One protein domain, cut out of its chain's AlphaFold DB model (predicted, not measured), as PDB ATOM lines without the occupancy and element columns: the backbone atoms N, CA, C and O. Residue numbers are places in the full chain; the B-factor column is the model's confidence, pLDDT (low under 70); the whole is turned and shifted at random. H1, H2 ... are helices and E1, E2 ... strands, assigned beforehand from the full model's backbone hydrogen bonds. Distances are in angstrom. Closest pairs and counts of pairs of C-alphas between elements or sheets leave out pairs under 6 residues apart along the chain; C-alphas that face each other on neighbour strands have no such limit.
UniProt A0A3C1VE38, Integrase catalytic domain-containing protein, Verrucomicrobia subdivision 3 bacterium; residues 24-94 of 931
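This is residues 24 to 94 of the 931 residues of the protein "Integrase catalytic domain-containing protein" of Verrucomicrobia subdivision 3 bacterium (UniProt A0A3C1VE38). A short helix, H1, lies in the middle of three others that cross it at steep or nearly right angles, and a two-stranded hairpin, E1 and E2, makes one end of the long axis, with H3 toward the other end. The printed part has 71 residues, with four named helices and two named strands in the order H1 H2 E1 E2 H3 H4; the sheet is antiparallel and the class mixed. It is compact, with a radius of gyration of the C-alphas of 11.7 A and spans of 31 by 24 by 21 A.

Find C-alpha 25 at (190.194, 120.306, 112.813); here H1 begins, residues 25 to 32, 10.5 A long. Read on to H2, residues 36 to 42, then E1, residues 50 to 55, 12.9 A, and E2, residues 58 to 63, 16.1 A. H3, residues 70 to 83, runs 19.5 A, and H4, residues 88 to 93, ends at C-alpha 93 at (200.519, 127.059, 109.535).

Start at H1, the hub. It touches H2, about perpendicular at 86 degrees, closest at C-alphas 29 and 36, 5.2 A. It touches H3 at a steep tilt of 50 degrees, the same way, closest at C-alphas 32 and 76, 6.2 A. It touches H4 at a steep tilt of 59 degrees, opposite ways, closest at C-alphas 31 and 92, 5.7 A. In the hairpin E1 and E2, look at N 60 and O 53, 2.8 A, within hydrogen-bond range. Every O i to N i+4 pair is within range in H1, H2 and H3, and 1 of 2 in H4.

C-alphas 57 and 81 are the two farthest apart, 32.4 A. The printed part has no cut and no long link. Mean pLDDT of the printed part is 71.6; residues 51 to 60 are among the 25 under 70.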
ATOM      1  N   PRO A  24     194.636 121.588 114.605       78.31
ATOM      2  CA  PRO A  24     193.232 121.340 114.956       78.31
ATOM      3  C   PRO A  24     192.300 121.231 113.738       78.31
ATOM      4  O   PRO A  24     192.493 121.909 112.727       78.31
ATOM      5  N   ALA A  25     191.194 120.488 113.877       73.38
ATOM      6  CA  ALA A  25     190.194 120.306 112.813       73.38
ATOM      7  C   ALA A  25     189.615 121.624 112.256       73.38
ATOM      8  O   ALA A  25     189.326 121.719 111.066       73.38
ATOM      9  N   ALA A  26     189.471 122.664 113.087       67.19
ATOM     10  CA  ALA A  26     189.004 123.981 112.641       67.19
ATOM     11  C   ALA A  26     190.021 124.694 111.728       67.19
ATOM     12  O   ALA A  26     189.636 125.362 110.771       67.19
ATOM     13  N   GLN A  27     191.316 124.513 111.992       72.44
ATOM     14  CA  GLN A  27     192.392 125.095 111.192       72.44
ATOM     15  C   GLN A  27     192.572 124.330 109.872       72.44
ATOM     16  O   GLN A  27     192.779 124.951 108.833       72.44
ATOM     17  N   ILE A  28     192.374 123.006 109.883       74.88
ATOM     18  CA  ILE A  28     192.295 122.183 108.663       74.88
ATOM     19  C   ILE A  28     191.095 122.612 107.802       74.88
ATOM     20  O   ILE A  28     191.236 122.815 106.600       74.88
ATOM     21  N   ALA A  29     189.926 122.817 108.413       72.44
ATOM     22  CA  ALA A  29     188.719 123.266 107.719       72.44
ATOM     23  C   ALA A  29     188.898 124.632 107.037       72.44
ATOM     24  O   ALA A  29     188.568 124.776 105.860       72.44
ATOM     25  N   ALA A  30     189.491 125.601 107.741       66.44
ATOM     26  CA  ALA A  30     189.779 126.923 107.190       66.44
ATOM     27  C   ALA A  30     190.808 126.872 106.044       66.44
ATOM     28  O   ALA A  30     190.616 127.513 105.012       66.44
ATOM     29  N   ALA A  31     191.874 126.079 106.191       68.69
ATOM     30  CA  ALA A  31     192.914 125.938 105.172       68.69
ATOM     31  C   ALA A  31     192.403 125.285 103.874       68.69
ATOM     32  O   ALA A  31     192.837 125.651 102.780       68.69
ATOM     33  N   LEU A  32     191.458 124.345 103.990       72.94
ATOM     34  CA  LEU A  32     190.901 123.584 102.866       72.94
ATOM     35  C   LEU A  32     189.567 124.136 102.339       72.94
ATOM     36  O   LEU A  32     189.005 123.558 101.411       72.94
ATOM     37  N   ALA A  33     189.066 125.238 102.909       66.12
ATOM     38  CA  ALA A  33     187.753 125.815 102.604       66.12
ATOM     39  C   ALA A  33     186.599 124.791 102.723       66.12
ATOM     40  O   ALA A  33     185.728 124.701 101.859       66.12
ATOM     41  N   MET A  34     186.603 123.999 103.799       68.75
ATOM     42  CA  MET A  34     185.596 122.971 104.095       68.75
ATOM     43  C   MET A  34     184.805 123.312 105.364       68.75
ATOM     44  O   MET A  34     185.325 123.951 106.276       68.75
ATOM     45  N   LYS A  35     183.566 122.810 105.487       68.25
ATOM     46  CA  LYS A  35     182.828 122.864 106.763       68.25
ATOM     47  C   LYS A  35     183.578 122.061 107.833       68.25
ATOM     48  O   LYS A  35     183.973 120.919 107.592       68.25
ATOM     49  N   ARG A  36     183.687 122.604 109.051       71.50
ATOM     50  CA  ARG A  36     184.321 121.925 110.200       71.50
ATOM     51  C   ARG A  36     183.758 120.518 110.445       71.50
ATOM     52  O   ARG A  36     184.532 119.601 110.691       71.50
ATOM     53  N   GLN A  37     182.440 120.337 110.332       71.50
ATOM     54  CA  GLN A  37     181.782 119.032 110.498       71.50
ATOM     55  C   GLN A  37     182.223 118.003 109.446       71.50
ATOM     56  O   GLN A  37     182.381 116.832 109.769       71.50
ATOM     57  N   ALA A  38     182.483 118.429 108.206       73.50
ATOM     58  CA  ALA A  38     182.968 117.542 107.148       73.50
ATOM     59  C   ALA A  38     184.409 117.089 107.418       73.50
ATOM     60  O   ALA A  38     184.740 115.921 107.246       73.50
ATOM     61  N   VAL A  39     185.257 117.994 107.916       77.06
ATOM     62  CA  VAL A  39     186.615 117.640 108.357       77.06
ATOM     63  C   VAL A  39     186.572 116.690 109.556       77.06
ATOM     64  O   VAL A  39     187.286 115.695 109.561       77.06
ATOM     65  N   GLN A  40     185.693 116.934 110.533       79.06
ATOM     66  CA  GLN A  40     185.488 116.021 111.665       79.06
ATOM     67  C   GLN A  40     184.988 114.642 111.217       79.06
ATOM     68  O   GLN A  40     185.437 113.640 111.759       79.06
ATOM     69  N   TRP A  41     184.119 114.574 110.206       81.25
ATOM     70  CA  TRP A  41     183.672 113.310 109.620       81.25
ATOM     71  C   TRP A  41     184.826 112.539 108.970       81.25
ATOM     72  O   TRP A  41     184.961 111.342 109.197       81.25
ATOM     73  N   HIS A  42     185.699 113.219 108.221       79.75
ATOM     74  CA  HIS A  42     186.885 112.588 107.632       79.75
ATOM     75  C   HIS A  42     187.905 112.121 108.681       79.75
ATOM     76  O   HIS A  42     188.628 111.164 108.430       79.75
ATOM     77  N   LEU A  43     187.961 112.783 109.838       82.62
ATOM     78  CA  LEU A  43     188.878 112.459 110.934       82.62
ATOM     79  C   LEU A  43     188.263 111.528 111.993       82.62
ATOM     80  O   LEU A  43     188.927 111.231 112.979       82.62
ATOM     81  N   ARG A  44     187.017 111.068 111.810       79.50
ATOM     82  CA  ARG A  44     186.262 110.318 112.833       79.50
ATOM     83  C   ARG A  44     186.944 109.012 113.270       79.50
ATOM     84  O   ARG A  44     186.819 108.634 114.425       79.50
ATOM     85  N   ASP A  45     187.676 108.381 112.350       77.31
ATOM     86  CA  ASP A  45     188.345 107.087 112.531       77.31
ATOM     87  C   ASP A  45     189.882 107.242 112.647       77.31
ATOM     88  O   ASP A  45     190.623 106.272 112.509       77.31
ATOM     89  N   VAL A  46     190.385 108.469 112.862       81.31
ATOM     90  CA  VAL A  46     191.824 108.777 112.959       81.31
ATOM     91  C   VAL A  46     192.152 109.320 114.347       81.31
ATOM     92  O   VAL A  46     191.686 110.399 114.724       81.31
ATOM     93  N   GLU A  47     193.016 108.627 115.091       77.38
ATOM     94  CA  GLU A  47     193.436 109.097 116.412       77.38
ATOM     95  C   GLU A  47     194.257 110.401 116.336       77.38
ATOM     96  O   GLU A  47     195.193 110.508 115.535       77.38
ATOM     97  N   PRO A  48     193.935 111.415 117.161       78.94
ATOM     98  CA  PRO A  48     194.677 112.669 117.190       78.94
ATOM     99  C   PRO A  48     196.044 112.500 117.857       78.94
ATOM    100  O   PRO A  48     196.152 111.891 118.917       78.94
ATOM    101  N   ALA A  49     197.085 113.114 117.288       73.69
ATOM    102  CA  ALA A  49     198.430 113.140 117.869       73.69
ATOM    103  C   ALA A  49     198.504 113.815 119.249       73.69
ATOM    104  O   ALA A  49     199.369 113.468 120.041       73.69
ATOM    105  N   THR A  50     197.640 114.796 119.536       70.00
ATOM    106  CA  THR A  50     197.599 115.514 120.828       70.00
ATOM    107  C   THR A  50     196.160 115.887 121.194       70.00
ATOM    108  O   THR A  50     195.371 116.243 120.317       70.00
ATOM    109  N   ARG A  51     195.805 115.838 122.487       57.91
ATOM    110  CA  ARG A  51     194.486 116.273 123.008       57.91
ATOM    111  C   ARG A  51     194.502 117.652 123.694       57.91
ATOM    112  O   ARG A  51     193.445 118.148 124.067       57.91
ATOM    113  N   GLU A  52     195.668 118.289 123.816       54.56
ATOM    114  CA  GLU A  52     195.890 119.470 124.670       54.56
ATOM    115  C   GLU A  52     196.130 120.787 123.902       54.56
ATOM    116  O   GLU A  52     196.828 121.676 124.388       54.56
ATOM    117  N   LYS A  53     195.581 120.970 122.689       55.25
ATOM    118  CA  LYS A  53     195.740 122.249 121.970       55.25
ATOM    119  C   LYS A  53     194.563 123.185 122.234       55.25
ATOM    120  O   LYS A  53     193.443 122.899 121.829       55.25
ATOM    121  N   PHE A  54     194.812 124.328 122.866       54.53
ATOM    122  CA  PHE A  54     193.778 125.336 123.111       54.53
ATOM    123  C   PHE A  54     193.496 126.157 121.846       54.53
ATOM    124  O   PHE A  54     194.386 126.816 121.313       54.53
ATOM    125  N   VAL A  55     192.249 126.150 121.372       50.88
ATOM    126  CA  VAL A  55     191.779 127.017 120.278       50.88
ATOM    127  C   VAL A  55     190.657 127.888 120.829       50.88
ATOM    128  O   VAL A  55     189.614 127.368 121.221       50.88
ATOM    129  N   ASN A  56     190.874 129.207 120.892       41.62
ATOM    130  CA  ASN A  56     189.956 130.171 121.519       41.62
ATOM    131  C   ASN A  56     189.539 129.785 122.957       41.62
ATOM    132  O   ASN A  56     188.375 129.918 123.321       41.62
ATOM    133  N   GLY A  57     190.478 129.274 123.764       49.53
ATOM    134  CA  GLY A  57     190.248 128.943 125.180       49.53
ATOM    135  C   GLY A  57     189.720 127.531 125.474       49.53
ATOM    136  O   GLY A  57     189.675 127.156 126.637       49.53
ATOM    137  N   ASN A  58     189.399 126.717 124.459       48.59
ATOM    138  CA  ASN A  58     188.925 125.336 124.643       48.59
ATOM    139  C   ASN A  58     189.969 124.306 124.188       48.59
ATOM    140  O   ASN A  58     190.559 124.465 123.117       48.59
ATOM    141  N   ALA A  59     190.156 123.234 124.966       59.94
ATOM    142  CA  ALA A  59     191.023 122.112 124.603       59.94
ATOM    143  C   ALA A  59     190.472 121.368 123.371       59.94
ATOM    144  O   ALA A  59     189.304 120.976 123.333       59.94
ATOM    145  N   ALA A  60     191.308 121.195 122.349       64.44
ATOM    146  CA  ALA A  60     190.955 120.573 121.083       64.44
ATOM    147  C   ALA A  60     191.996 119.531 120.656       64.44
ATOM    148  O   ALA A  60     193.205 119.714 120.810       64.44
ATOM    149  N   ALA A  61     191.497 118.451 120.056       74.62
ATOM    150  CA  ALA A  61     192.305 117.425 119.413       74.62
ATOM    151  C   ALA A  61     193.048 117.988 118.185       74.62
ATOM    152  O   ALA A  61     192.474 118.748 117.395       74.62
ATOM    153  N   GLY A  62     194.322 117.618 118.030       78.88
ATOM    154  CA  GLY A  62     195.186 118.019 116.919       78.88
ATOM    155  C   GLY A  62     195.781 116.816 116.188       78.88
ATOM    156  O   GLY A  62     196.223 115.862 116.826       78.88
ATOM    157  N   TRP A  63     195.837 116.894 114.858       84.88
ATOM    158  CA  TRP A  63     196.376 115.854 113.975       84.88
ATOM    159  C   TRP A  63     197.626 116.353 113.254       84.88
ATOM    160  O   TRP A  63     197.688 117.511 112.836       84.88
ATOM    161  N   THR A  64     198.636 115.503 113.099       82.94
ATOM    162  CA  THR A  64     199.807 115.817 112.269       82.94
ATOM    163  C   THR A  64     199.505 115.574 110.789       82.94
ATOM    164  O   THR A  64     198.565 114.868 110.433       82.94
ATOM    165  N   LEU A  65     200.322 116.140 109.896       74.38
ATOM    166  CA  LEU A  65     200.183 115.951 108.446       74.38
ATOM    167  C   LEU A  65     200.194 114.477 108.023       74.38
ATOM    168  O   LEU A  65     199.452 114.104 107.120       74.38
ATOM    169  N   SER A  66     201.006 113.644 108.677       76.31
ATOM    170  CA  SER A  66     201.095 112.208 108.391       76.31
ATOM    171  C   SER A  66     199.856 111.421 108.825       76.31
ATOM    172  O   SER A  66     199.647 110.319 108.331       76.31
ATOM    173  N   GLN A  67     199.026 111.979 109.711       83.06
ATOM    174  CA  GLN A  67     197.773 111.368 110.161       83.06
ATOM    175  C   GLN A  67     196.576 111.743 109.278       83.06
ATOM    176  O   GLN A  67     195.508 111.152 109.414       83.06
ATOM    177  N   LEU A  68     196.704 112.731 108.384       82.25
ATOM    178  CA  LEU A  68     195.570 113.180 107.580       82.25
ATOM    179  C   LEU A  68     195.170 112.120 106.534       82.25
ATOM    180  O   LEU A  68     196.024 111.651 105.780       82.25
ATOM    181  N   PRO A  69     193.870 111.785 106.410       84.00
ATOM    182  CA  PRO A  69     193.382 110.878 105.379       84.00
ATOM    183  C   PRO A  69     193.746 111.336 103.955       84.00
ATOM    184  O   PRO A  69     193.768 112.545 103.688       84.00
ATOM    185  N   PRO A  70     193.904 110.405 102.990       79.69
ATOM    186  CA  PRO A  70     194.278 110.724 101.608       79.69
ATOM    187  C   PRO A  70     193.384 111.776 100.936       79.69
ATOM    188  O   PRO A  70     193.857 112.593 100.147       79.69
ATOM    189  N   ALA A  71     192.090 111.795 101.275       79.00
ATOM    190  CA  ALA A  71     191.138 112.779 100.767       79.00
ATOM    191  C   ALA A  71     191.487 114.216 101.199       79.00
ATOM    192  O   ALA A  71     191.452 115.130 100.373       79.00
ATOM    193  N   LEU A  72     191.874 114.415 102.464       82.12
ATOM    194  CA  LEU A  72     192.272 115.726 102.982       82.12
ATOM    195  C   LEU A  72     193.667 116.122 102.485       82.12
ATOM    196  O   LEU A  72     193.870 117.285 102.148       82.12
ATOM    197  N   LEU A  73     194.594 115.167 102.346       82.38
ATOM    198  CA  LEU A  73     195.922 115.415 101.765       82.38
ATOM    199  C   LEU A  73     195.846 115.864 100.301       82.38
ATOM    200  O   LEU A  73     196.535 116.803  99.907       82.38
ATOM    201  N   LYS A  74     194.964 115.258  99.497       81.31
ATOM    202  CA  LYS A  74     194.753 115.661  98.098       81.31
ATOM    203  C   LYS A  74     194.209 117.089  97.986       81.31
ATOM    204  O   LYS A  74     194.636 117.846  97.116       81.31
ATOM    205  N   LEU A  75     193.289 117.468  98.874       77.81
ATOM    206  CA  LEU A  75     192.762 118.834  98.948       77.81
ATOM    207  C   LEU A  75     193.818 119.827  99.445       77.81
ATOM    208  O   LEU A  75     193.911 120.932  98.916       77.81
ATOM    209  N   ALA A  76     194.644 119.422 100.409       76.75
ATOM    210  CA  ALA A  76     195.751 120.221 100.918       76.75
ATOM    211  C   ALA A  76     196.809 120.486  99.844       76.75
ATOM    212  O   ALA A  76     197.283 121.611  99.718       76.75
ATOM    213  N   GLU A  77     197.115 119.492  99.009       78.56
ATOM    214  CA  GLU A  77     198.062 119.647  97.906       78.56
ATOM    215  C   GLU A  77     197.511 120.573  96.811       78.56
ATOM    216  O   GLU A  77     198.216 121.454  96.317       78.56
ATOM    217  N   ALA A  78     196.215 120.472  96.501       73.31
ATOM    218  CA  ALA A  78     195.554 121.431  95.618       73.31
ATOM    219  C   ALA A  78     195.577 122.858  96.201       73.31
ATOM    220  O   ALA A  78     195.838 123.825  95.482       73.31
ATOM    221  N   ALA A  79     195.346 123.009  97.508       67.75
ATOM    222  CA  ALA A  79     195.429 124.293  98.198       67.75
ATOM    223  C   ALA A  79     196.865 124.852  98.225       67.75
ATOM    224  O   ALA A  79     197.039 126.064  98.068       67.75
ATOM    225  N   ARG A  80     197.883 123.986  98.339       79.00
ATOM    226  CA  ARG A  80     199.308 124.337  98.254       79.00
ATOM    227  C   ARG A  80     199.656 124.940  96.898       79.00
ATOM    228  O   ARG A  80     200.201 126.042  96.847       79.00
ATOM    229  N   VAL A  81     199.296 124.243  95.817       70.38
ATOM    230  CA  VAL A  81     199.541 124.681  94.433       70.38
ATOM    231  C   VAL A  81     198.822 125.999  94.148       70.38
ATOM    232  O   VAL A  81     199.436 126.938  93.646       70.38
ATOM    233  N   ASN A  82     197.551 126.106  94.538       63.81
ATOM    234  CA  ASN A  82     196.744 127.304  94.300       63.81
ATOM    235  C   ASN A  82     197.155 128.512  95.161       63.81
ATOM    236  O   ASN A  82     196.866 129.649  94.796       63.81
ATOM    237  N   GLY A  83     197.773 128.280  96.321       62.28
ATOM    238  CA  GLY A  83     198.230 129.323  97.244       62.28
ATOM    239  C   GLY A  83     199.711 129.686  97.117       62.28
ATOM    240  O   GLY A  83     200.170 130.539  97.869       62.28
ATOM    241  N   HIS A  84     200.453 129.051  96.201       64.62
ATOM    242  CA  HIS A  84     201.911 129.171  96.063       64.62
ATOM    243  C   HIS A  84     202.690 128.904  97.366       64.62
ATOM    244  O   HIS A  84     203.737 129.500  97.617       64.62
ATOM    245  N   TYR A  85     202.193 127.984  98.195       68.56
ATOM    246  CA  TYR A  85     202.857 127.602  99.437       68.56
ATOM    247  C   TYR A  85     204.037 126.659  99.165       68.56
ATOM    248  O   TYR A  85     203.962 125.749  98.329       68.56
ATOM    249  N   ARG A  86     205.151 126.878  99.874       68.62
ATOM    250  CA  ARG A  86     206.410 126.158  99.637       68.62
ATOM    251  C   ARG A  86     206.332 124.712 100.123       68.62
ATOM    252  O   ARG A  86     206.840 123.822  99.448       68.62
ATOM    253  N   THR A  87     205.643 124.473 101.235       77.25
ATOM    254  CA  THR A  87     205.401 123.140 101.795       77.25
ATOM    255  C   THR A  87     203.917 122.903 102.086       77.25
ATOM    256  O   THR A  87     203.129 123.837 102.210       77.25
ATOM    257  N   LEU A  88     203.520 121.633 102.198       71.00
ATOM    258  CA  LEU A  88     202.172 121.235 102.635       71.00
ATOM    259  C   LEU A  88     201.865 121.721 104.059       71.00
ATOM    260  O   LEU A  88     200.725 122.051 104.362       71.00
ATOM    261  N   ASN A  89     202.885 121.814 104.917       74.81
ATOM    262  CA  ASN A  89     202.737 122.344 106.269       74.81
ATOM    263  C   ASN A  89     202.371 123.832 106.262       74.81
ATOM    264  O   ASN A  89     201.504 124.244 107.029       74.81
ATOM    265  N   ASP A  90     202.943 124.607 105.332       69.38
ATOM    266  CA  ASP A  90     202.651 126.038 105.179       69.38
ATOM    267  C   ASP A  90     201.176 126.313 104.865       69.38
ATOM    268  O   ASP A  90     200.659 127.355 105.252       69.38
ATOM    269  N   VAL A  91     200.470 125.370 104.229       71.81
ATOM    270  CA  VAL A  91     199.023 125.478 103.956       71.81
ATOM    271  C   VAL A  91     198.216 125.596 105.251       71.81
ATOM    272  O   VAL A  91     197.191 126.276 105.286       71.81
ATOM    273  N   PHE A  92     198.679 124.943 106.319       72.75
ATOM    274  CA  PHE A  92     197.985 124.883 107.601       72.75
ATOM    275  C   PHE A  92     198.551 125.863 108.628       72.75
ATOM    276  O   PHE A  92     197.794 126.364 109.457       72.75
ATOM    277  N   THR A  93     199.852 126.153 108.586       65.94
ATOM    278  CA  THR A  93     200.519 127.059 109.535       65.94
ATOM    279  C   THR A  93     200.445 128.528 109.118       65.94
ATOM    280  O   THR A  93     200.409 129.386 109.997       65.94
ATOM    281  N   ASN A  94     200.339 128.827 107.817       62.50
ATOM    282  CA  ASN A  94     200.146 130.180 107.289       62.50
ATOM    283  C   ASN A  94     198.728 130.333 106.709       62.50
ATOM    284  O   ASN A  94     198.509 130.061 105.527       62.50
TER     285      ASN A  94